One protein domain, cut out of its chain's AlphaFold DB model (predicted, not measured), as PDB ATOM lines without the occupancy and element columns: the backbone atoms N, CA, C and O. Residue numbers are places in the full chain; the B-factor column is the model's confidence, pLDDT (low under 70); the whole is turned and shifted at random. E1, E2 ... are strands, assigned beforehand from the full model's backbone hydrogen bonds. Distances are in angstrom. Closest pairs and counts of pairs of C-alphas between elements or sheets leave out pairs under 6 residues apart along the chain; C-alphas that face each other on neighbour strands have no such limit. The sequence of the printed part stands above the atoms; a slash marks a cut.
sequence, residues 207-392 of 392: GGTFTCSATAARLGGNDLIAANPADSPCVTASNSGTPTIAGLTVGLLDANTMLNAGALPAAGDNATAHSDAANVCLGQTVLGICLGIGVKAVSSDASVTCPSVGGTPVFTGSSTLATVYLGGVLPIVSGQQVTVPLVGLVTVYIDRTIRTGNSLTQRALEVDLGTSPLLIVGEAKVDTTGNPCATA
ATOM      1  N   GLY A 207     207.973 257.446 398.402       92.06
ATOM      2  CA  GLY A 207     208.942 257.518 399.509       92.06
ATOM      3  C   GLY A 207     210.382 257.163 399.126       92.06
ATOM      4  O   GLY A 207     211.211 256.882 399.992       92.06
ATOM      5  N   GLY A 208     210.681 257.125 397.830       94.81
ATOM      6  CA  GLY A 208     211.975 256.743 397.293       94.81
ATOM      7  C   GLY A 208     212.014 256.785 395.771       94.81
ATOM      8  O   GLY A 208     211.008 257.061 395.115       94.81
ATOM      9  N   THR A 209     213.171 256.472 395.203       96.44
ATOM     10  CA  THR A 209     213.392 256.432 393.757       96.44
ATOM     11  C   THR A 209     214.064 255.129 393.354       96.44
ATOM     12  O   THR A 209     214.916 254.605 394.066       96.44
ATOM     13  N   PHE A 210     213.685 254.610 392.188       97.62
ATOM     14  CA  PHE A 210     214.435 253.547 391.535       97.62
ATOM     15  C   PHE A 210     215.645 254.139 390.819       97.62
ATOM     16  O   PHE A 210     215.535 255.185 390.174       97.62
ATOM     17  N   THR A 211     216.769 253.442 390.870       97.94
ATOM     18  CA  THR A 211     217.946 253.712 390.047       97.94
ATOM     19  C   THR A 211     218.286 252.449 389.263       97.94
ATOM     20  O   THR A 211     218.054 251.325 389.712       97.94
ATOM     21  N   CYS A 212     218.754 252.618 388.032       98.25
ATOM     22  CA  CYS A 212     219.091 251.497 387.164       98.25
ATOM     23  C   CYS A 212     220.158 251.925 386.159       98.25
ATOM     24  O   CYS A 212     220.106 253.041 385.640       98.25
ATOM     25  N   SER A 213     221.101 251.036 385.874       98.44
ATOM     26  CA  SER A 213     222.138 251.245 384.869       98.44
ATOM     27  C   SER A 213     222.536 249.916 384.246       98.44
ATOM     28  O   SER A 213     222.626 248.906 384.946       98.44
ATOM     29  N   ALA A 214     222.819 249.922 382.953       98.31
ATOM     30  CA  ALA A 214     223.337 248.768 382.235       98.31
ATOM     31  C   ALA A 214     224.612 249.154 381.486       98.31
ATOM     32  O   ALA A 214     224.661 250.216 380.873       98.31
ATOM     33  N   THR A 215     225.620 248.290 381.496       98.12
ATOM     34  CA  THR A 215     226.893 248.487 380.799       98.12
ATOM     35  C   THR A 215     227.234 247.212 380.039       98.12
ATOM     36  O   THR A 215     227.545 246.182 380.633       98.12
ATOM     37  N   ALA A 216     227.208 247.273 378.709       97.06
ATOM     38  CA  ALA A 216     227.487 246.110 377.865       97.06
ATOM     39  C   ALA A 216     228.951 245.653 377.981       97.06
ATOM     40  O   ALA A 216     229.239 244.458 378.028       97.06
ATOM     41  N   ALA A 217     229.883 246.604 378.076       96.25
ATOM     42  CA  ALA A 217     231.288 246.331 378.355       96.25
ATOM     43  C   ALA A 217     231.967 247.519 379.052       96.25
ATOM     44  O   ALA A 217     231.700 248.676 378.717       96.25
ATOM     45  N   ARG A 218     232.881 247.222 379.983       95.62
ATOM     46  CA  ARG A 218     233.758 248.189 380.663       95.62
ATOM     47  C   ARG A 218     235.205 247.717 380.577       95.62
ATOM     48  O   ARG A 218     235.485 246.571 380.921       95.62
ATOM     49  N   LEU A 219     236.118 248.601 380.173       94.56
ATOM     50  CA  LEU A 219     237.558 248.326 380.111       94.56
ATOM     51  C   LEU A 219     238.344 249.397 380.877       94.56
ATOM     52  O   LEU A 219     238.290 250.581 380.542       94.56
ATOM     53  N   GLY A 220     239.082 248.985 381.908       92.88
ATOM     54  CA  GLY A 220     239.920 249.881 382.714       92.88
ATOM     55  C   GLY A 220     239.140 251.052 383.316       92.88
ATOM     56  O   GLY A 220     239.620 252.181 383.295       92.88
ATOM     57  N   GLY A 221     237.907 250.802 383.768       92.69
ATOM     58  CA  GLY A 221     237.013 251.828 384.317       92.69
ATOM     59  C   GLY A 221     236.227 252.649 383.287       92.69
ATOM     60  O   GLY A 221     235.378 253.434 383.692       92.69
ATOM     61  N   ASN A 222     236.455 252.463 381.982       93.50
ATOM     62  CA  ASN A 222     235.732 253.185 380.933       93.50
ATOM     63  C   ASN A 222     234.576 252.340 380.396       93.50
ATOM     64  O   ASN A 222     234.796 251.228 379.907       93.50
ATOM     65  N   ASP A 223     233.363 252.883 380.462       95.38
ATOM     66  CA  ASP A 223     232.169 252.273 379.879       95.38
ATOM     67  C   ASP A 223     232.186 252.453 378.364       95.38
ATOM     68  O   ASP A 223     232.333 253.566 377.860       95.38
ATOM     69  N   LEU A 224     232.047 251.351 377.628       95.12
ATOM     70  CA  LEU A 224     232.098 251.378 376.165       95.12
ATOM     71  C   LEU A 224     230.731 251.690 375.565       95.12
ATOM     72  O   LEU A 224     230.620 252.492 374.645       95.12
ATOM     73  N   ILE A 225     229.704 251.036 376.104       96.56
ATOM     74  CA  ILE A 225     228.290 251.257 375.816       96.56
ATOM     75  C   ILE A 225     227.552 251.066 377.139       96.56
ATOM     76  O   ILE A 225     227.678 250.014 377.771       96.56
ATOM     77  N   ALA A 226     226.807 252.086 377.555       97.25
ATOM     78  CA  ALA A 226     226.025 252.063 378.783       97.25
ATOM     79  C   ALA A 226     224.676 252.757 378.589       97.25
ATOM     80  O   ALA A 226     224.587 253.738 377.852       97.25
ATOM     81  N   ALA A 227     223.642 252.270 379.266       97.25
ATOM     82  CA  ALA A 227     222.341 252.911 379.394       97.25
ATOM     83  C   ALA A 227     222.153 253.379 380.837       97.25
ATOM     84  O   ALA A 227     222.310 252.593 381.772       97.25
ATOM     85  N   ASN A 228     221.789 254.657 380.974       96.00
ATOM     86  CA  ASN A 228     221.763 255.444 382.208       96.00
ATOM     87  C   ASN A 228     223.126 255.572 382.917       96.00
ATOM     88  O   ASN A 228     223.881 254.605 383.016       96.00
ATOM     89  N   PRO A 229     223.459 256.755 383.467       94.12
ATOM     90  CA  PRO A 229     224.607 256.874 384.354       94.12
ATOM     91  C   PRO A 229     224.399 256.043 385.626       94.12
ATOM     92  O   PRO A 229     223.274 255.908 386.116       94.12
ATOM     93  N   ALA A 230     225.494 255.538 386.196       90.38
ATOM     94  CA  ALA A 230     225.456 254.870 387.491       90.38
ATOM     95  C   ALA A 230     224.803 255.770 388.556       90.38
ATOM     96  O   ALA A 230     224.997 256.987 388.568       90.38
ATOM     97  N   ASP A 231     224.009 255.153 389.433       89.62
ATOM     98  CA  ASP A 231     223.365 255.782 390.598       89.62
ATOM     99  C   ASP A 231     222.398 256.940 390.275       89.62
ATOM    100  O   ASP A 231     221.927 257.640 391.173       89.62
ATOM    101  N   SER A 232     222.048 257.129 389.000       93.75
ATOM    102  CA  SER A 232     221.041 258.102 388.575       93.75
ATOM    103  C   SER A 232     219.628 257.516 388.640       93.75
ATOM    104  O   SER A 232     219.462 256.298 388.505       93.75
ATOM    105  N   PRO A 233     218.588 258.361 388.818       96.88
ATOM    106  CA  PRO A 233     217.203 257.924 388.704       96.88
ATOM    107  C   PRO A 233     216.983 257.138 387.415       96.88
ATOM    108  O   PRO A 233     217.410 257.553 386.337       96.88
ATOM    109  N   CYS A 234     216.332 255.988 387.548       97.50
ATOM    110  CA  CYS A 234     216.074 255.103 386.430       97.50
ATOM    111  C   CYS A 234     215.178 255.810 385.410       97.50
ATOM    112  O   CYS A 234     214.131 256.353 385.763       97.50
ATOM    113  N   VAL A 235     215.572 255.779 384.145       97.00
ATOM    114  CA  VAL A 235     214.731 256.167 383.008       97.00
ATOM    115  C   VAL A 235     214.796 255.081 381.945       97.00
ATOM    116  O   VAL A 235     215.747 254.297 381.924       97.00
ATOM    117  N   THR A 236     213.799 255.034 381.065       97.12
ATOM    118  CA  THR A 236     213.835 254.133 379.912       97.12
ATOM    119  C   THR A 236     214.855 254.642 378.899       97.12
ATOM    120  O   THR A 236     214.661 255.709 378.314       97.12
ATOM    121  N   ALA A 237     215.940 253.895 378.703       95.62
ATOM    122  CA  ALA A 237     217.022 254.240 377.790       95.62
ATOM    123  C   ALA A 237     217.591 252.985 377.119       95.62
ATOM    124  O   ALA A 237     217.555 251.889 377.673       95.62
ATOM    125  N   SER A 238     218.139 253.149 375.919       97.44
ATOM    126  CA  SER A 238     218.841 252.086 375.207       97.44
ATOM    127  C   SER A 238     219.991 252.683 374.416       97.44
ATOM    128  O   SER A 238     219.837 253.745 373.813       97.44
ATOM    129  N   ASN A 239     221.136 252.008 374.444       95.44
ATOM    130  CA  ASN A 239     222.316 252.352 373.669       95.44
ATOM    131  C   ASN A 239     222.931 251.075 373.107       95.44
ATOM    132  O   ASN A 239     223.217 250.140 373.848       95.44
ATOM    133  N   SER A 240     223.202 251.077 371.806       96.06
ATOM    134  CA  SER A 240     223.819 249.952 371.107       96.06
ATOM    135  C   SER A 240     224.967 250.425 370.226       96.06
ATOM    136  O   SER A 240     224.891 251.509 369.644       96.06
ATOM    137  N   GLY A 241     226.010 249.615 370.064       94.19
ATOM    138  CA  GLY A 241     227.119 249.970 369.183       94.19
ATOM    139  C   GLY A 241     228.187 248.893 369.036       94.19
ATOM    140  O   GLY A 241     228.116 247.824 369.635       94.19
ATOM    141  N   THR A 242     229.194 249.206 368.222       94.00
ATOM    142  CA  THR A 242     230.366 248.356 367.953       94.00
ATOM    143  C   THR A 242     231.652 249.183 368.117       94.00
ATOM    144  O   THR A 242     232.305 249.517 367.123       94.00
ATOM    145  N   PRO A 243     231.989 249.640 369.338       90.00
ATOM    146  CA  PRO A 243     233.098 250.566 369.540       90.00
ATOM    147  C   PRO A 243     234.441 249.916 369.194       90.00
ATOM    148  O   PRO A 243     234.705 248.774 369.540       90.00
ATOM    149  N   THR A 244     235.334 250.649 368.537       82.00
ATOM    150  CA  THR A 244     236.681 250.156 368.224       82.00
ATOM    151  C   THR A 244     237.689 250.715 369.214       82.00
ATOM    152  O   THR A 244     237.880 251.931 369.274       82.00
ATOM    153  N   ILE A 245     238.366 249.842 369.960       86.06
ATOM    154  CA  ILE A 245     239.427 250.221 370.900       86.06
ATOM    155  C   ILE A 245     240.662 249.378 370.605       86.06
ATOM    156  O   ILE A 245     240.568 248.184 370.327       86.06
ATOM    157  N   ALA A 246     241.843 249.994 370.648       84.75
ATOM    158  CA  ALA A 246     243.092 249.284 370.406       84.75
ATOM    159  C   ALA A 246     243.244 248.101 371.383       84.75
ATOM    160  O   ALA A 246     243.233 248.285 372.597       84.75
ATOM    161  N   GLY A 247     243.379 246.886 370.843       80.44
ATOM    162  CA  GLY A 247     243.518 245.659 371.636       80.44
ATOM    163  C   GLY A 247     242.207 245.040 372.136       80.44
ATOM    164  O   GLY A 247     242.258 243.988 372.774       80.44
ATOM    165  N   LEU A 248     241.050 245.635 371.824       86.75
ATOM    166  CA  LEU A 248     239.732 245.075 372.109       86.75
ATOM    167  C   LEU A 248     238.896 245.036 370.824       86.75
ATOM    168  O   LEU A 248     238.515 246.067 370.274       86.75
ATOM    169  N   THR A 249     238.580 243.830 370.362       85.56
ATOM    170  CA  THR A 249     237.569 243.634 369.316       85.56
ATOM    171  C   THR A 249     236.230 243.401 369.997       85.56
ATOM    172  O   THR A 249     236.143 242.559 370.883       85.56
ATOM    173  N   VAL A 250     235.187 244.122 369.607       87.94
ATOM    174  CA  VAL A 250     233.816 243.863 370.066       87.94
ATOM    175  C   VAL A 250     232.904 243.731 368.862       87.94
ATOM    176  O   VAL A 250     233.042 244.460 367.879       87.94
ATOM    177  N   GLY A 251     231.988 242.771 368.935       89.50
ATOM    178  CA  GLY A 251     230.832 242.733 368.058       89.50
ATOM    179  C   GLY A 251     229.767 243.703 368.555       89.50
ATOM    180  O   GLY A 251     230.063 244.825 368.961       89.50
ATOM    181  N   LEU A 252     228.516 243.254 368.512       92.19
ATOM    182  CA  LEU A 252     227.382 244.032 368.988       92.19
ATOM    183  C   LEU A 252     227.404 244.136 370.516       92.19
ATOM    184  O   LEU A 252     227.501 243.121 371.207       92.19
ATOM    185  N   LEU A 253     227.284 245.361 371.011       93.38
ATOM    186  CA  LEU A 253     227.025 245.692 372.403       93.38
ATOM    187  C   LEU A 253     225.656 246.367 372.487       93.38
ATOM    188  O   LEU A 253     225.386 247.264 371.686       93.38
ATOM    189  N   ASP A 254     224.831 245.973 373.451       95.31
ATOM    190  CA  ASP A 254     223.539 246.594 373.748       95.31
ATOM    191  C   ASP A 254     223.372 246.752 375.264       95.31
ATOM    192  O   ASP A 254     223.708 245.867 376.051       95.31
ATOM    193  N   ALA A 255     222.894 247.913 375.682       95.62
ATOM    194  CA  ALA A 255     222.561 248.222 377.059       95.62
ATOM    195  C   ALA A 255     221.181 248.872 377.077       95.62
ATOM    196  O   ALA A 255     220.930 249.840 376.356       95.62
ATOM    197  N   ASN A 256     220.297 248.364 377.928       96.38
ATOM    198  CA  ASN A 256     218.917 248.801 378.043       96.38
ATOM    199  C   ASN A 256     218.518 248.954 379.511       96.38
ATOM    200  O   ASN A 256     218.885 248.162 380.379       96.38
ATOM    201  N   THR A 257     217.732 249.978 379.784       97.69
ATOM    202  CA  THR A 257     217.072 250.197 381.061       97.69
ATOM    203  C   THR A 257     215.609 250.535 380.823       97.69
ATOM    204  O   THR A 257     215.260 251.194 379.843       97.69
ATOM    205  N   MET A 258     214.732 250.110 381.732       97.44
ATOM    206  CA  MET A 258     213.310 250.453 381.690       97.44
ATOM    207  C   MET A 258     212.799 250.801 383.081       97.44
ATOM    208  O   MET A 258     213.139 250.138 384.063       97.44
ATOM    209  N   LEU A 259     211.940 251.818 383.144       97.56
ATOM    210  CA  LEU A 259     211.168 252.166 384.331       97.56
ATOM    211  C   LEU A 259     209.677 252.025 384.015       97.56
ATOM    212  O   LEU A 259     209.149 252.775 383.196       97.56
ATOM    213  N   ASN A 260     208.990 251.126 384.720       96.75
ATOM    214  CA  ASN A 260     207.530 251.058 384.718       96.75
ATOM    215  C   ASN A 260     207.033 251.439 386.111       96.75
ATOM    216  O   ASN A 260     206.841 250.583 386.973       96.75
ATOM    217  N   ALA A 261     206.881 252.739 386.350       93.75
ATOM    218  CA  ALA A 261     206.417 253.259 387.628       93.75
ATOM    219  C   ALA A 261     205.619 254.556 387.437       93.75
ATOM    220  O   ALA A 261     206.014 255.435 386.669       93.75
ATOM    221  N   GLY A 262     204.499 254.682 388.153       90.81
ATOM    222  CA  GLY A 262     203.704 255.911 388.194       90.81
ATOM    223  C   GLY A 262     204.240 256.951 389.185       90.81
ATOM    224  O   GLY A 262     205.224 256.729 389.897       90.81
ATOM    225  N   ALA A 263     203.546 258.089 389.286       85.69
ATOM    226  CA  ALA A 263     203.842 259.105 390.303       85.69
ATOM    227  C   ALA A 263     203.604 258.590 391.738       85.69
ATOM    228  O   ALA A 263     204.336 258.957 392.656       85.69
ATOM    229  N   LEU A 264     202.603 257.720 391.912       88.00
ATOM    230  CA  LEU A 264     202.288 257.040 393.168       88.00
ATOM    231  C   LEU A 264     202.845 255.612 393.159       88.00
ATOM    232  O   LEU A 264     202.856 254.994 392.092       88.00
ATOM    233  N   PRO A 265     203.252 255.066 394.317       92.12
ATOM    234  CA  PRO A 265     203.591 253.656 394.422       92.12
ATOM    235  C   PRO A 265     202.391 252.765 394.102       92.12
ATOM    236  O   PRO A 265     201.304 252.944 394.656       92.12
ATOM    237  N   ALA A 266     202.614 251.771 393.256       93.56
ATOM    238  CA  ALA A 266     201.677 250.711 392.933       93.56
ATOM    239  C   ALA A 266     202.366 249.341 393.036       93.56
ATOM    240  O   ALA A 266     203.582 249.204 392.882       93.56
ATOM    241  N   ALA A 267     201.573 248.303 393.301       95.25
ATOM    242  CA  ALA A 267     202.054 246.932 393.175       95.25
ATOM    243  C   ALA A 267     202.421 246.654 391.708       95.25
ATOM    244  O   ALA A 267     201.658 246.995 390.805       95.25
ATOM    245  N   GLY A 268     203.571 246.026 391.481       96.38
ATOM    246  CA  GLY A 268     204.102 245.755 390.146       96.38
ATOM    247  C   GLY A 268     204.980 246.865 389.568       96.38
ATOM    248  O   GLY A 268     205.613 246.619 388.544       96.38
ATOM    249  N   ASP A 269     205.085 248.031 390.223       97.75
ATOM    250  CA  ASP A 269     206.075 249.040 389.837       97.75
ATOM    251  C   ASP A 269     207.467 248.407 389.812       97.75
ATOM    252  O   ASP A 269     207.862 247.727 390.770       97.75
ATOM    253  N   ASN A 270     208.216 248.630 388.737       98.06
ATOM    254  CA  ASN A 270     209.534 248.038 388.588       98.06
ATOM    255  C   ASN A 270     210.525 248.919 387.825       98.06
ATOM    256  O   ASN A 270     210.166 249.811 387.054       98.06
ATOM    257  N   ALA A 271     211.798 248.622 388.056       98.38
ATOM    258  CA  ALA A 271     212.908 249.086 387.244       98.38
ATOM    259  C   ALA A 271     213.751 247.883 386.825       98.38
ATOM    260  O   ALA A 271     214.006 246.979 387.630       98.38
ATOM    261  N   THR A 272     214.180 247.872 385.568       98.56
ATOM    262  CA  THR A 272     214.992 246.798 384.990       98.56
ATOM    263  C   THR A 272     216.223 247.369 384.305       98.56
ATOM    264  O   THR A 272     216.162 248.429 383.681       98.56
ATOM    265  N   ALA A 273     217.326 246.639 384.386       98.62
ATOM    266  CA  ALA A 273     218.537 246.856 383.615       98.62
ATOM    267  C   ALA A 273     218.886 245.556 382.887       98.62
ATOM    268  O   ALA A 273     218.806 244.475 383.472       98.62
ATOM    269  N   HIS A 274     219.263 245.679 381.623       98.38
ATOM    270  CA  HIS A 274     219.606 244.576 380.745       98.38
ATOM    271  C   HIS A 274     220.825 244.953 379.904       98.38
ATOM    272  O   HIS A 274     220.919 246.074 379.404       98.38
ATOM    273  N   SER A 275     221.767 244.034 379.743       98.06
ATOM    274  CA  SER A 275     222.945 244.247 378.907       98.06
ATOM    275  C   SER A 275     223.289 242.996 378.121       98.06
ATOM    276  O   SER A 275     223.443 241.936 378.728       98.06
ATOM    277  N   ASP A 276     223.545 243.164 376.831       97.25
ATOM    278  CA  ASP A 276     223.991 242.123 375.917       97.25
ATOM    279  C   ASP A 276     225.335 242.500 375.293       97.25
ATOM    280  O   ASP A 276     225.604 243.653 374.944       97.25
ATOM    281  N   ALA A 277     226.202 241.508 375.116       96.12
ATOM    282  CA  ALA A 277     227.451 241.699 374.393       96.12
ATOM    283  C   ALA A 277     227.847 240.442 373.626       96.12
ATOM    284  O   ALA A 277     227.832 239.332 374.159       96.12
ATOM    285  N   ALA A 278     228.263 240.630 372.375       95.00
ATOM    286  CA  ALA A 278     228.663 239.558 371.480       95.00
ATOM    287  C   ALA A 278     230.061 239.780 370.897       95.00
ATOM    288  O   ALA A 278     230.471 240.903 370.606       95.00
ATOM    289  N   ASN A 279     230.773 238.677 370.660       92.81
ATOM    290  CA  ASN A 279     232.091 238.633 370.019       92.81
ATOM    291  C   ASN A 279     233.106 239.616 370.638       92.81
ATOM    292  O   ASN A 279     233.809 240.329 369.924       92.81
ATOM    293  N   VAL A 280     233.162 239.666 371.969       93.50
ATOM    294  CA  VAL A 280     234.128 240.478 372.717       93.50
ATOM    295  C   VAL A 280     235.452 239.724 372.780       93.50
ATOM    296  O   VAL A 280     235.474 238.557 373.145       93.50
ATOM    297  N   CYS A 281     236.565 240.358 372.434       92.56
ATOM    298  CA  CYS A 281     237.898 239.770 372.488       92.56
ATOM    299  C   CYS A 281     238.924 240.801 372.944       92.56
ATOM    300  O   CYS A 281     239.266 241.720 372.198       92.56
ATOM    301  N   LEU A 282     239.442 240.621 374.156       90.56
ATOM    302  CA  LEU A 282     240.593 241.348 374.672       90.56
ATOM    303  C   LEU A 282     241.864 240.592 374.265       90.56
ATOM    304  O   LEU A 282     242.194 239.559 374.852       90.56
ATOM    305  N   GLY A 283     242.555 241.088 373.239       88.31
ATOM    306  CA  GLY A 283     243.715 240.442 372.631       88.31
ATOM    307  C   GLY A 283     243.692 240.481 371.102       88.31
ATOM    308  O   GLY A 283     243.015 241.302 370.486       88.31
ATOM    309  N   GLN A 284     244.469 239.593 370.481       85.56
ATOM    310  CA  GLN A 284     244.511 239.448 369.026       85.56
ATOM    311  C   GLN A 284     243.442 238.462 368.553       85.56
ATOM    312  O   GLN A 284     243.269 237.394 369.146       85.56
ATOM    313  N   THR A 285     242.782 238.804 367.450       83.00
ATOM    314  CA  THR A 285     241.879 237.895 366.742       83.00
ATOM    315  C   THR A 285     242.598 237.352 365.511       83.00
ATOM    316  O   THR A 285     242.960 238.120 364.622       83.00
ATOM    317  N   VAL A 286     242.801 236.036 365.430       83.62
ATOM    318  CA  VAL A 286     243.428 235.372 364.274       83.62
ATOM    319  C   VAL A 286     242.426 234.396 363.676       83.62
ATOM    320  O   VAL A 286     241.964 233.492 364.363       83.62
ATOM    321  N   LEU A 287     242.050 234.602 362.409       84.44
ATOM    322  CA  LEU A 287     241.035 233.792 361.711       84.44
ATOM    323  C   LEU A 287     239.700 233.684 362.483       84.44
ATOM    324  O   LEU A 287     239.050 232.643 362.483       84.44
ATOM    325  N   GLY A 288     239.299 234.759 363.172       79.44
ATOM    326  CA  GLY A 288     238.073 234.794 363.979       79.44
ATOM    327  C   GLY A 288     238.185 234.129 365.358       79.44
ATOM    328  O   GLY A 288     237.182 234.031 366.062       79.44
ATOM    329  N   ILE A 289     239.381 233.690 365.762       80.19
ATOM    330  CA  ILE A 289     239.647 233.107 367.081       80.19
ATOM    331  C   ILE A 289     240.313 234.155 367.970       80.19
ATOM    332  O   ILE A 289     241.344 234.721 367.606       80.19
ATOM    333  N   CYS A 290     239.736 234.387 369.149       85.69
ATOM    334  CA  CYS A 290     240.340 235.239 370.164       85.69
ATOM    335  C   CYS A 290     241.495 234.502 370.853       85.69
ATOM    336  O   CYS A 290     241.274 233.491 371.519       85.69
ATOM    337  N   LEU A 291     242.720 235.014 370.717       84.50
ATOM    338  CA  LEU A 291     243.908 234.438 371.362       84.50
ATOM    339  C   LEU A 291     244.114 234.930 372.807       84.50
ATOM    340  O   LEU A 291     245.024 234.462 373.486       84.50
ATOM    341  N   GLY A 292     243.290 235.873 373.270       86.56
ATOM    342  CA  GLY A 292     243.306 236.406 374.634       86.56
ATOM    343  C   GLY A 292     242.084 235.973 375.443       86.56
ATOM    344  O   GLY A 292     241.804 234.779 375.554       86.56
ATOM    345  N   ILE A 293     241.372 236.946 376.019       87.81
ATOM    346  CA  ILE A 293     240.111 236.717 376.738       87.81
ATOM    347  C   ILE A 293     238.960 237.013 375.784       87.81
ATOM    348  O   ILE A 293     238.780 238.159 375.371       87.81
ATOM    349  N   GLY A 294     238.201 235.984 375.418       88.75
ATOM    350  CA  GLY A 294     237.120 236.084 374.442       88.75
ATOM    351  C   GLY A 294     235.765 235.693 375.011       88.75
ATOM    352  O   GLY A 294     235.679 234.761 375.801       88.75
ATOM    353  N   VAL A 295     234.700 236.340 374.547       91.25
ATOM    354  CA  VAL A 295     233.305 236.001 374.830       91.25
ATOM    355  C   VAL A 295     232.522 235.971 373.524       91.25
ATOM    356  O   VAL A 295     232.540 236.933 372.757       91.25
ATOM    357  N   LYS A 296     231.804 234.874 373.267       91.62
ATOM    358  CA  LYS A 296     230.902 234.789 372.106       91.62
ATOM    359  C   LYS A 296     229.618 235.585 372.305       91.62
ATOM    360  O   LYS A 296     229.268 236.366 371.429       91.62
ATOM    361  N   ALA A 297     228.933 235.357 373.419       93.19
ATOM    362  CA  ALA A 297     227.706 236.050 373.785       93.19
ATOM    363  C   ALA A 297     227.529 235.999 375.305       93.19
ATOM    364  O   ALA A 297     227.724 234.933 375.905       93.19
ATOM    365  N   VAL A 298     227.161 237.133 375.892       95.00
ATOM    366  CA  VAL A 298     226.662 237.247 377.262       95.00
ATOM    367  C   VAL A 298     225.373 238.050 377.287       95.00
ATOM    368  O   VAL A 298     225.227 238.969 376.480       95.00
ATOM    369  N   SER A 299     224.524 237.749 378.265       96.62
ATOM    370  CA  SER A 299     223.460 238.641 378.721       96.62
ATOM    371  C   SER A 299     223.525 238.782 380.240       96.62
ATOM    372  O   SER A 299     223.883 237.827 380.933       96.62
ATOM    373  N   SER A 300     223.156 239.945 380.765       98.00
ATOM    374  CA  SER A 300     222.913 240.155 382.195       98.00
ATOM    375  C   SER A 300     221.627 240.927 382.395       98.00
ATOM    376  O   SER A 300     221.396 241.936 381.734       98.00
ATOM    377  N   ASP A 301     220.852 240.489 383.376       98.44
ATOM    378  CA  ASP A 301     219.581 241.070 383.768       98.44
ATOM    379  C   ASP A 301     219.596 241.380 385.262       98.44
ATOM    380  O   ASP A 301     220.054 240.581 386.085       98.44
ATOM    381  N   ALA A 302     219.055 242.537 385.620       98.50
ATOM    382  CA  ALA A 302     218.816 242.935 386.995       98.50
ATOM    383  C   ALA A 302     217.468 243.654 387.079       98.50
ATOM    384  O   ALA A 302     217.152 244.504 386.246       98.50
ATOM    385  N   SER A 303     216.651 243.327 388.078       98.50
ATOM    386  CA  SER A 303     215.368 243.996 388.287       98.50
ATOM    387  C   SER A 303     215.054 244.211 389.757       98.50
ATOM    388  O   SER A 303     215.446 243.430 390.627       98.50
ATOM    389  N   VAL A 304     214.328 245.292 390.022       98.50
ATOM    390  CA  VAL A 304     213.729 245.592 391.318       98.50
ATOM    391  C   VAL A 304     212.238 245.820 391.120       98.50
ATOM    392  O   VAL A 304     211.839 246.545 390.213       98.50
ATOM    393  N   THR A 305     211.411 245.171 391.936       98.44
ATOM    394  CA  THR A 305     209.945 245.236 391.831       98.44
ATOM    395  C   THR A 305     209.314 245.520 393.188       98.44
ATOM    396  O   THR A 305     209.765 245.002 394.211       98.44
ATOM    397  N   CYS A 306     208.238 246.303 393.195       97.88
ATOM    398  CA  CYS A 306     207.372 246.485 394.351       97.88
ATOM    399  C   CYS A 306     206.291 245.399 394.396       97.88
ATOM    400  O   CYS A 306     205.353 245.451 393.600       97.88
ATOM    401  N   PRO A 307     206.362 244.419 395.318       96.06
ATOM    402  CA  PRO A 307     205.356 243.357 395.390       96.06
ATOM    403  C   PRO A 307     203.986 243.881 395.851       96.06
ATOM    404  O   PRO A 307     202.951 243.319 395.504       96.06
ATOM    405  N   SER A 308     203.975 244.963 396.630       94.38
ATOM    406  CA  SER A 308     202.784 245.633 397.147       94.38
ATOM    407  C   SER A 308     203.097 247.090 397.504       94.38
ATOM    408  O   SER A 308     204.259 247.460 397.692       94.38
ATOM    409  N   VAL A 309     202.056 247.919 397.634       90.38
ATOM    410  CA  VAL A 309     202.185 249.284 398.170       90.38
ATOM    411  C   VAL A 309     202.580 249.213 399.648       90.38
ATOM    412  O   VAL A 309     201.971 248.481 400.425       90.38
ATOM    413  N   GLY A 310     203.620 249.952 400.030       91.12
ATOM    414  CA  GLY A 310     204.260 249.914 401.346       91.12
ATOM    415  C   GLY A 310     205.218 248.735 401.559       91.12
ATOM    416  O   GLY A 310     205.860 248.666 402.605       91.12
ATOM    417  N   GLY A 311     205.326 247.814 400.594       94.44
ATOM    418  CA  GLY A 311     206.191 246.639 400.689       94.44
ATOM    419  C   GLY A 311     207.687 246.970 400.659       94.44
ATOM    420  O   GLY A 311     208.097 248.102 400.409       94.44
ATOM    421  N   THR A 312     208.521 245.962 400.907       97.00
ATOM    422  CA  THR A 312     209.971 246.053 400.677       97.00
ATOM    423  C   THR A 312     210.266 245.752 399.202       97.00
ATOM    424  O   THR A 312     209.728 244.766 398.690       97.00
ATOM    425  N   PRO A 313     211.105 246.550 398.511       97.62
ATOM    426  CA  PRO A 313     211.522 246.246 397.144       97.62
ATOM    427  C   PRO A 313     212.185 244.864 397.045       97.62
ATOM    428  O   PRO A 313     212.993 244.487 397.895       97.62
ATOM    429  N   VAL A 314     211.854 244.106 395.998       98.19
ATOM    430  CA  VAL A 314     212.395 242.760 395.754       98.19
ATOM    431  C   VAL A 314     213.351 242.797 394.571       98.19
ATOM    432  O   VAL A 314     212.956 243.179 393.472       98.19
ATOM    433  N   PHE A 315     214.592 242.360 394.796       98.25
ATOM    434  CA  PHE A 315     215.670 242.378 393.805       98.25
ATOM    435  C   PHE A 315     215.938 240.991 393.214       98.25
ATOM    436  O   PHE A 315     216.225 240.036 393.950       98.25
ATOM    437  N   THR A 316     215.954 240.896 391.887       98.19
ATOM    438  CA  THR A 316     216.326 239.684 391.144       98.19
ATOM    439  C   THR A 316     217.408 239.993 390.115       98.19
ATOM    440  O   THR A 316     217.548 241.133 389.677       98.19
ATOM    441  N   GLY A 317     218.205 238.990 389.761       97.38
ATOM    442  CA  GLY A 317     219.218 239.117 388.724       97.38
ATOM    443  C   GLY A 317     219.642 237.752 388.211       97.38
ATOM    444  O   GLY A 317     219.529 236.756 388.930       97.38
ATOM    445  N   SER A 318     220.080 237.722 386.960       96.25
ATOM    446  CA  SER A 318     220.526 236.520 386.259       96.25
ATOM    447  C   SER A 318     221.476 236.901 385.136       96.25
ATOM    448  O   SER A 318     221.352 237.981 384.568       96.25
ATOM    449  N   SER A 319     222.396 236.016 384.772       95.56
ATOM    450  CA  SER A 319     223.165 236.186 383.544       95.56
ATOM    451  C   SER A 319     223.217 234.902 382.729       95.56
ATOM    452  O   SER A 319     223.040 233.798 383.249       95.56
ATOM    453  N   THR A 320     223.443 235.049 381.428       92.81
ATOM    454  CA  THR A 320     223.721 233.930 380.535       92.81
ATOM    455  C   THR A 320     225.084 234.114 379.888       92.81
ATOM    456  O   THR A 320     225.510 235.224 379.568       92.81
ATOM    457  N   LEU A 321     225.794 233.002 379.711       90.44
ATOM    458  CA  LEU A 321     227.129 232.968 379.133       90.44
ATOM    459  C   LEU A 321     227.199 231.820 378.134       90.44
ATOM    460  O   LEU A 321     227.130 230.655 378.524       90.44
ATOM    461  N   ALA A 322     227.355 232.139 376.850       88.25
ATOM    462  CA  ALA A 322     227.445 231.112 375.816       88.25
ATOM    463  C   ALA A 322     228.823 230.440 375.800       88.25
ATOM    464  O   ALA A 322     228.937 229.216 375.764       88.25
ATOM    465  N   THR A 323     229.895 231.234 375.766       85.50
ATOM    466  CA  THR A 323     231.265 230.714 375.688       85.50
ATOM    467  C   THR A 323     232.282 231.763 376.115       85.50
ATOM    468  O   THR A 323     232.241 232.879 375.588       85.50
ATOM    469  N   VAL A 324     233.230 231.367 376.972       86.56
ATOM    470  CA  VAL A 324     234.441 232.136 377.306       86.56
ATOM    471  C   VAL A 324     235.682 231.397 376.825       86.56
ATOM    472  O   VAL A 324     235.803 230.192 377.031       86.56
ATOM    473  N   TYR A 325     236.606 232.136 376.219       84.56
ATOM    474  CA  TYR A 325     237.932 231.674 375.819       84.56
ATOM    475  C   TYR A 325     238.980 232.348 376.694       84.56
ATOM    476  O   TYR A 325     238.933 233.563 376.888       84.56
ATOM    477  N   LEU A 326     239.946 231.571 377.176       83.88
ATOM    478  CA  LEU A 326     241.109 232.075 377.899       83.88
ATOM    479  C   LEU A 326     242.368 231.520 377.239       83.88
ATOM    480  O   LEU A 326     242.623 230.317 377.291       83.88
ATOM    481  N   GLY A 327     243.136 232.382 376.571       79.12
ATOM    482  CA  GLY A 327     244.394 231.985 375.929       79.12
ATOM    483  C   GLY A 327     244.220 230.918 374.840       79.12
ATOM    484  O   GLY A 327     245.089 230.070 374.668       79.12
ATOM    485  N   GLY A 328     243.074 230.910 374.149       69.62
ATOM    486  CA  GLY A 328     242.763 229.934 373.099       69.62
ATOM    487  C   GLY A 328     242.408 228.518 373.585       69.62
ATOM    488  O   GLY A 328     242.209 227.640 372.747       69.62
ATOM    489  N   VAL A 329     242.301 228.277 374.898       71.12
ATOM    490  CA  VAL A 329     241.897 226.975 375.459       71.12
ATOM    491  C   VAL A 329     240.370 226.899 375.633       71.12
ATOM    492  O   VAL A 329     239.709 227.908 375.876       71.12
ATOM    493  N   LEU A 330     239.843 225.681 375.435       64.56
ATOM    494  CA  LEU A 330     238.436 225.248 375.420       64.56
ATOM    495  C   LEU A 330     237.550 225.789 376.567       64.56
ATOM    496  O   LEU A 330     238.052 226.169 377.623       64.56
ATOM    497  N   PRO A 331     236.222 225.815 376.347       66.69
ATOM    498  CA  PRO A 331     235.338 226.805 376.940       66.69
ATOM    499  C   PRO A 331     234.969 226.533 378.396       66.69
ATOM    500  O   PRO A 331     234.688 225.399 378.781       66.69
ATOM    501  N   ILE A 332     234.868 227.608 379.174       66.94
ATOM    502  CA  ILE A 332     234.209 227.583 380.483       66.94
ATOM    503  C   ILE A 332     232.708 227.794 380.257       66.94
ATOM    504  O   ILE A 332     232.304 228.721 379.548       66.94
ATOM    505  N   VAL A 333     231.892 226.916 380.839       66.06
ATOM    506  CA  VAL A 333     230.424 227.002 380.831       66.06
ATOM    507  C   VAL A 333     229.915 227.691 382.104       66.06
ATOM    508  O   VAL A 333     230.609 227.721 383.119       66.06
ATOM    509  N   SER A 334     228.714 228.274 382.032       61.84
ATOM    510  CA  SER A 334     228.085 229.053 383.113       61.84
ATOM    511  C   SER A 334     228.042 228.318 384.469       61.84
ATOM    512  O   SER A 334     227.867 227.100 384.515       61.84
ATOM    513  N   GLY A 335     228.180 229.069 385.572       58.97
ATOM    514  CA  GLY A 335     228.016 228.582 386.952       58.97
ATOM    515  C   GLY A 335     229.295 228.174 387.700       58.97
ATOM    516  O   GLY A 335     229.206 227.748 388.851       58.97
ATOM    517  N   GLN A 336     230.483 228.302 387.096       61.03
ATOM    518  CA  GLN A 336     231.765 228.063 387.774       61.03
ATOM    519  C   GLN A 336     232.557 229.354 387.994       61.03
ATOM    520  O   GLN A 336     232.827 230.101 387.057       61.03
ATOM    521  N   GLN A 337     233.029 229.560 389.226       62.31
ATOM    522  CA  GLN A 337     234.138 230.475 389.481       62.31
ATOM    523  C   GLN A 337     235.432 229.798 389.016       62.31
ATOM    524  O   GLN A 337     235.772 228.717 389.500       62.31
ATOM    525  N   VAL A 338     236.155 230.425 388.086       67.56
ATOM    526  CA  VAL A 338     237.418 229.887 387.570       67.56
ATOM    527  C   VAL A 338     238.549 230.838 387.918       67.56
ATOM    528  O   VAL A 338     238.737 231.884 387.303       67.56
ATOM    529  N   THR A 339     239.343 230.450 388.908       63.81
ATOM    530  CA  THR A 339     240.613 231.118 389.185       63.81
ATOM    531  C   THR A 339     241.645 230.611 388.189       63.81
ATOM    532  O   THR A 339     241.952 229.419 388.167       63.81
ATOM    533  N   VAL A 340     242.186 231.506 387.363       64.19
ATOM    534  CA  VAL A 340     243.223 231.163 386.387       64.19
ATOM    535  C   VAL A 340     244.580 231.474 387.019       64.19
ATOM    536  O   VAL A 340     244.882 232.646 387.238       64.19
ATOM    537  N   PRO A 341     245.420 230.472 387.321       53.47
ATOM    538  CA  PRO A 341     246.752 230.708 387.858       53.47
ATOM    539  C   PRO A 341     247.694 231.160 386.731       53.47
ATOM    540  O   PRO A 341     248.532 230.398 386.255       53.47
ATOM    541  N   LEU A 342     247.539 232.398 386.262       55.09
ATOM    542  CA  LEU A 342     248.571 233.084 385.486       55.09
ATOM    543  C   LEU A 342     249.534 233.798 386.448       55.09
ATOM    544  O   LEU A 342     249.234 234.003 387.622       55.09
ATOM    545  N   VAL A 343     250.740 234.106 385.973       47.75
ATOM    546  CA  VAL A 343     251.834 234.686 386.769       47.75
ATOM    547  C   VAL A 343     251.486 236.142 387.118       47.75
ATOM    548  O   VAL A 343     251.830 237.068 386.392       47.75
ATOM    549  N   GLY A 344     250.722 236.319 388.194       61.09
ATOM    550  CA  GLY A 344     250.059 237.566 388.589       61.09
ATOM    551  C   GLY A 344     248.594 237.279 388.933       61.09
ATOM    552  O   GLY A 344     247.935 236.526 388.225       61.09
ATOM    553  N   LEU A 345     248.088 237.818 390.044       71.56
ATOM    554  CA  LEU A 345     246.762 237.492 390.590       71.56
ATOM    555  C   LEU A 345     245.627 238.015 389.684       71.56
ATOM    556  O   LEU A 345     245.065 239.073 389.946       71.56
ATOM    557  N   VAL A 346     245.291 237.280 388.619       82.62
ATOM    558  CA  VAL A 346     244.096 237.523 387.797       82.62
ATOM    559  C   VAL A 346     242.982 236.590 388.256       82.62
ATOM    560  O   VAL A 346     243.142 235.370 388.244       82.62
ATOM    561  N   THR A 347     241.837 237.148 388.636       86.19
ATOM    562  CA  THR A 347     240.643 236.369 388.992       86.19
ATOM    563  C   THR A 347     239.561 236.584 387.945       86.19
ATOM    564  O   THR A 347     239.264 237.725 387.595       86.19
ATOM    565  N   VAL A 348     238.966 235.498 387.445       87.88
ATOM    566  CA  VAL A 348     237.838 235.559 386.510       87.88
ATOM    567  C   VAL A 348     236.569 235.129 387.241       87.88
ATOM    568  O   VAL A 348     236.484 234.014 387.759       87.88
ATOM    569  N   TYR A 349     235.578 236.014 387.282       89.75
ATOM    570  CA  TYR A 349     234.245 235.715 387.796       89.75
ATOM    571  C   TYR A 349     233.267 235.570 386.635       89.75
ATOM    572  O   TYR A 349     233.253 236.388 385.715       89.75
ATOM    573  N   ILE A 350     232.435 234.538 386.704       90.50
ATOM    574  CA  ILE A 350     231.346 234.265 385.768       90.50
ATOM    575  C   ILE A 350     230.052 234.269 386.571       90.50
ATOM    576  O   ILE A 350     230.025 233.698 387.660       90.50
ATOM    577  N   ASP A 351     229.008 234.901 386.033       91.94
ATOM    578  CA  ASP A 351     227.686 234.991 386.666       91.94
ATOM    579  C   ASP A 351     227.741 235.533 388.106       91.94
ATOM    580  O   ASP A 351     227.226 234.957 389.064       91.94
ATOM    581  N   ARG A 352     228.438 236.658 388.283       93.50
ATOM    582  CA  ARG A 352     228.641 237.261 389.599       93.50
ATOM    583  C   ARG A 352     227.455 238.146 389.967       93.50
ATOM    584  O   ARG A 352     227.267 239.213 389.383       93.50
ATOM    585  N   THR A 353     226.737 237.766 391.019       96.56
ATOM    586  CA  THR A 353     225.763 238.638 391.689       96.56
ATOM    587  C   THR A 353     226.396 239.327 392.898       96.56
ATOM    588  O   THR A 353     226.933 238.678 393.797       96.56
ATOM    589  N   ILE A 354     226.288 240.651 392.964       96.81
ATOM    590  CA  ILE A 354     226.700 241.476 394.103       96.81
ATOM    591  C   ILE A 354     225.435 242.112 394.681       96.81
ATOM    592  O   ILE A 354     224.742 242.851 393.984       96.81
ATOM    593  N   ARG A 355     225.115 241.819 395.945       97.25
ATOM    594  CA  ARG A 355     223.937 242.365 396.637       97.25
ATOM    595  C   ARG A 355     224.352 243.262 397.793       97.25
ATOM    596  O   ARG A 355     225.247 242.913 398.560       97.25
ATOM    597  N   THR A 356     223.647 244.374 397.945       95.56
ATOM    598  CA  THR A 356     223.637 245.176 399.173       95.56
ATOM    599  C   THR A 356     222.208 245.246 399.720       95.56
ATOM    600  O   THR A 356     221.311 244.600 399.180       95.56
ATOM    601  N   GLY A 357     221.974 246.007 400.797       92.50
ATOM    602  CA  GLY A 357     220.625 246.173 401.351       92.50
ATOM    603  C   GLY A 357     219.621 246.757 400.351       92.50
ATOM    604  O   GLY A 357     218.462 246.353 400.359       92.50
ATOM    605  N   ASN A 358     220.080 247.646 399.463       96.69
ATOM    606  CA  ASN A 358     219.213 248.398 398.552       96.69
ATOM    607  C   ASN A 358     219.564 248.208 397.073       96.69
ATOM    608  O   ASN A 358     218.893 248.793 396.229       96.69
ATOM    609  N   SER A 359     220.581 247.404 396.747       97.88
ATOM    610  CA  SER A 359     221.067 247.264 395.374       97.88
ATOM    611  C   SER A 359     221.401 245.835 394.978       97.88
ATOM    612  O   SER A 359     221.778 244.994 395.804       97.88
ATOM    613  N   LEU A 360     221.299 245.581 393.676       98.25
ATOM    614  CA  LEU A 360     221.755 244.369 393.018       98.25
ATOM    615  C   LEU A 360     222.534 244.739 391.759       98.25
ATOM    616  O   LEU A 360     222.010 245.421 390.880       98.25
ATOM    617  N   THR A 361     223.757 244.227 391.656       98.44
ATOM    618  CA  THR A 361     224.560 244.249 390.432       98.44
ATOM    619  C   THR A 361     224.769 242.819 389.959       98.44
ATOM    620  O   THR A 361     225.247 241.976 390.716       98.44
ATOM    621  N   GLN A 362     224.441 242.558 388.702       98.19
ATOM    622  CA  GLN A 362     224.644 241.292 388.020       98.19
ATOM    623  C   GLN A 362     225.695 241.470 386.924       98.19
ATOM    624  O   GLN A 362     225.586 242.385 386.108       98.19
ATOM    625  N   ARG A 363     226.713 240.609 386.904       97.25
ATOM    626  CA  ARG A 363     227.782 240.613 385.895       97.25
ATOM    627  C   ARG A 363     227.904 239.241 385.255       97.25
ATOM    628  O   ARG A 363     228.071 238.257 385.971       97.25
ATOM    629  N   ALA A 364     227.894 239.176 383.930       95.12
ATOM    630  CA  ALA A 364     228.059 237.910 383.225       95.12
ATOM    631  C   ALA A 364     229.523 237.457 383.237       95.12
ATOM    632  O   ALA A 364     229.807 236.288 383.494       95.12
ATOM    633  N   LEU A 365     230.451 238.393 383.007       94.50
ATOM    634  CA  LEU A 365     231.891 238.163 383.087       94.50
ATOM    635  C   LEU A 365     232.606 239.350 383.738       94.50
ATOM    636  O   LEU A 365     232.382 240.504 383.373       94.50
ATOM    637  N   GLU A 366     233.538 239.052 384.636       94.81
ATOM    638  CA  GLU A 366     234.455 240.018 385.236       94.81
ATOM    639  C   GLU A 366     235.876 239.443 385.292       94.81
ATOM    640  O   GLU A 366     236.079 238.313 385.730       94.81
ATOM    641  N   VAL A 367     236.864 240.233 384.874       91.94
ATOM    642  CA  VAL A 367     238.296 239.931 384.997       91.94
ATOM    643  C   VAL A 367     238.918 240.966 385.922       91.94
ATOM    644  O   VAL A 367     238.957 242.152 385.596       91.94
ATOM    645  N   ASP A 368     239.416 240.514 387.063       91.44
ATOM    646  CA  ASP A 368     239.948 241.346 388.140       91.44
ATOM    647  C   ASP A 368     241.461 241.136 388.291       91.44
ATOM    648  O   ASP A 368     241.934 239.999 388.291       91.44
ATOM    649  N   LEU A 369     242.216 242.233 388.412       88.44
ATOM    650  CA  LEU A 369     243.672 242.237 388.625       88.44
ATOM    651  C   LEU A 369     244.062 242.461 390.102       88.44
ATOM    652  O   LEU A 369     245.219 242.754 390.404       88.44
ATOM    653  N   GLY A 370     243.102 242.373 391.024       85.62
ATOM    654  CA  GLY A 370     243.302 242.372 392.474       85.62
ATOM    655  C   GLY A 370     242.987 243.694 393.176       85.62
ATOM    656  O   GLY A 370     242.679 243.683 394.364       85.62
ATOM    657  N   THR A 371     243.037 244.830 392.476       84.44
ATOM    658  CA  THR A 371     242.646 246.144 393.033       84.44
ATOM    659  C   THR A 371     241.396 246.722 392.383       84.44
ATOM    660  O   THR A 371     240.709 247.537 392.996       84.44
ATOM    661  N   SER A 372     241.104 246.325 391.144       89.31
ATOM    662  CA  SER A 372     239.921 246.745 390.403       89.31
ATOM    663  C   SER A 372     239.679 245.825 389.201       89.31
ATOM    664  O   SER A 372     240.640 245.275 388.643       89.31
ATOM    665  N   PRO A 373     238.417 245.699 388.750       93.19
ATOM    666  CA  PRO A 373     238.098 244.996 387.517       93.19
ATOM    667  C   PRO A 373     238.788 245.651 386.317       93.19
ATOM    668  O   PRO A 373     238.576 246.833 386.037       93.19
ATOM    669  N   LEU A 374     239.577 244.875 385.575       92.94
ATOM    670  CA  LEU A 374     240.121 245.300 384.286       92.94
ATOM    671  C   LEU A 374     239.035 245.270 383.212       92.94
ATOM    672  O   LEU A 374     238.922 246.218 382.439       92.94
ATOM    673  N   LEU A 375     238.270 244.180 383.146       93.88
ATOM    674  CA  LEU A 375     237.251 243.955 382.127       93.88
ATOM    675  C   LEU A 375     235.956 243.497 382.789       93.88
ATOM    676  O   LEU A 375     235.967 242.569 383.595       93.88
ATOM    677  N   ILE A 376     234.844 244.108 382.401       96.38
ATOM    678  CA  ILE A 376     233.499 243.614 382.700       96.38
ATOM    679  C   ILE A 376     232.754 243.501 381.377       96.38
ATOM    680  O   ILE A 376     232.825 244.416 380.555       96.38
ATOM    681  N   VAL A 377     232.054 242.389 381.167       96.44
ATOM    682  CA  VAL A 377     231.202 242.172 379.995       96.44
ATOM    683  C   VAL A 377     229.818 241.759 380.481       96.44
ATOM    684  O   VAL A 377     229.688 240.780 381.216       96.44
ATOM    685  N   GLY A 378     228.810 242.534 380.086       96.75
ATOM    686  CA  GLY A 378     227.428 242.419 380.533       96.75
ATOM    687  C   GLY A 378     227.255 242.729 382.023       96.75
ATOM    688  O   GLY A 378     227.233 241.809 382.839       96.75
ATOM    689  N   GLU A 379     227.131 244.003 382.395       98.25
ATOM    690  CA  GLU A 379     226.763 244.460 383.742       98.25
ATOM    691  C   GLU A 379     225.353 245.063 383.732       98.25
ATOM    692  O   GLU A 379     225.082 246.012 383.003       98.25
ATOM    693  N   ALA A 380     224.476 244.561 384.596       98.50
ATOM    694  CA  ALA A 380     223.165 245.137 384.868       98.50
ATOM    695  C   ALA A 380     223.061 245.474 386.356       98.50
ATOM    696  O   ALA A 380     223.358 244.640 387.212       98.50
ATOM    697  N   LYS A 381     222.645 246.695 386.688       98.50
ATOM    698  CA  LYS A 381     222.496 247.161 388.067       98.50
ATOM    699  C   LYS A 381     221.132 247.799 388.269       98.50
ATOM    700  O   LYS A 381     220.706 248.640 387.479       98.50
ATOM    701  N   VAL A 382     220.491 247.447 389.376       98.44
ATOM    702  CA  VAL A 382     219.323 248.144 389.919       98.44
ATOM    703  C   VAL A 382     219.558 248.475 391.387       98.44
ATOM    704  O   VAL A 382     220.221 247.728 392.109       98.44
ATOM    705  N   ASP A 383     219.027 249.601 391.831       97.94
ATOM    706  CA  ASP A 383     219.163 250.091 393.199       97.94
ATOM    707  C   ASP A 383     217.943 250.964 393.553       97.94
ATOM    708  O   ASP A 383     217.078 251.249 392.714       97.94
ATOM    709  N   THR A 384     217.809 251.311 394.826       97.25
ATOM    710  CA  THR A 384     216.749 252.168 395.347       97.25
ATOM    711  C   THR A 384     217.296 253.150 396.375       97.25
ATOM    712  O   THR A 384     218.032 252.788 397.294       97.25
ATOM    713  N   THR A 385     216.868 254.405 396.280       96.06
ATOM    714  CA  THR A 385     217.025 255.390 397.354       96.06
ATOM    715  C   THR A 385     215.705 255.495 398.114       96.06
ATOM    716  O   THR A 385     214.651 255.663 397.509       96.06
ATOM    717  N   GLY A 386     215.726 255.381 399.444       94.75
ATOM    718  CA  GLY A 386     214.489 255.303 400.236       94.75
ATOM    719  C   GLY A 386     213.682 254.027 399.956       94.75
ATOM    720  O   GLY A 386     214.247 253.009 399.561       94.75
ATOM    721  N   ASN A 387     212.364 254.070 400.172       96.19
ATOM    722  CA  ASN A 387     211.474 252.964 399.809       96.19
ATOM    723  C   ASN A 387     210.545 253.400 398.665       96.19
ATOM    724  O   ASN A 387     209.494 253.991 398.930       96.19
ATOM    725  N   PRO A 388     210.879 253.089 397.398       95.69
ATOM    726  CA  PRO A 388     210.037 253.460 396.272       95.69
ATOM    727  C   PRO A 388     208.685 252.742 396.275       95.69
ATOM    728  O   PRO A 388     207.789 253.155 395.552       95.69
ATOM    729  N   CYS A 389     208.494 251.692 397.071       96.50
ATOM    730  CA  CYS A 389     207.210 251.005 397.174       96.50
ATOM    731  C   CYS A 389     206.261 251.667 398.177       96.50
ATOM    732  O   CYS A 389     205.076 251.350 398.177       96.50
ATOM    733  N   ALA A 390     206.748 252.577 399.022       92.06
ATOM    734  CA  ALA A 390     205.956 253.275 400.027       92.06
ATOM    735  C   ALA A 390     205.616 254.702 399.591       92.06
ATOM    736  O   ALA A 390     206.286 255.285 398.740       92.06
ATOM    737  N   THR A 391     204.573 255.272 400.187       86.56
ATOM    738  CA  THR A 391     204.313 256.712 400.120       86.56
ATOM    739  C   THR A 391     205.228 257.438 401.110       86.56
ATOM    740  O   THR A 391     205.511 256.885 402.173       86.56
ATOM    741  N   ALA A 392     205.709 258.626 400.748       76.31
ATOM    742  CA  ALA A 392     206.594 259.459 401.561       76.31
ATOM    743  C   ALA A 392     205.892 260.056 402.784       76.31
ATOM    744  O   ALA A 392     204.670 260.330 402.688       76.31
TER     745      ALA A 392
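This is residues 207 to 392 of the 392 residues of an uncharacterized protein of Solirubrobacterales bacterium (UniProt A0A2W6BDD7). Two twisted sheets lie face to face as an elongated sandwich, their strands running lengthwise and nearly in line: seven strands, E3 to E9, on one side and E2, E1, E12, E11 and E10 on the other. Six of the long strands bend sharply on the way, and the small hairpin of E8 and E9 lies far from the middle. The printed part has 186 residues with twelve named strands, E1 to E12 in order, and no named helix: the class is all strand. The larger sheet is branched, the other runs E2 - E1 - E12 - E11 - E10, and neighbours in both are antiparallel. The whole is compact, with a radius of gyration of the C-alphas of 17.4 A and spans of 56 by 30 by 26 A.

The branched sheet holds E3, residues 237 to 241, E4, 253 to 260, E5, 270 to 282, 34.7 A long, E6, 293 to 305, 34.8 A, E7, 314 to 321, E8, 324 to 326, and E9, 329 to 332. C-alpha 293 is at (240.111, 236.717, 376.738). The other sheet holds E1, residues 207 to 219, 35.8 A long from C-alpha 207 at (208.942, 257.518, 399.509), E2, 222 to 227, E10, 347 to 355, E11, 359 to 368, and E12, 373 to 391, 37.9 A long to C-alpha 391 at (204.313, 256.712, 400.120).

E6 has E5 on one side, with N 273 and O 302 2.8 A apart, and E7 and E8 on the other, with N 301 and O 318 2.8 A and N 294 and O 325 2.9 A apart. E7 runs on into E8 at 60 degrees. E3 to E7 form a meander, each strand the antiparallel neighbour of the one before; E10, E11 and E12 form another. E12 and E1 have N 213 and O 381 within hydrogen-bond range at 2.9 A. In the sandwich, two sheets face to face, the facing parts are 8.0 A apart centre to centre. Across it, the closest C-alphas of E5 and E12 are those of Ala 273 and Ala 380, 5.1 A apart. E6 bends by 76 degrees at residue 296 and E12 by 85 degrees at residue 377.

The two C-alphas farthest apart, those of Leu 287 and Ala 392, the chain's last residue, are 58.6 A apart. The printed part has no cut. The links E3 to E4 and E9 to E10 are long. The mean pLDDT of the printed part is 90.3; residue 328 and residues 330 to 344 are under 70.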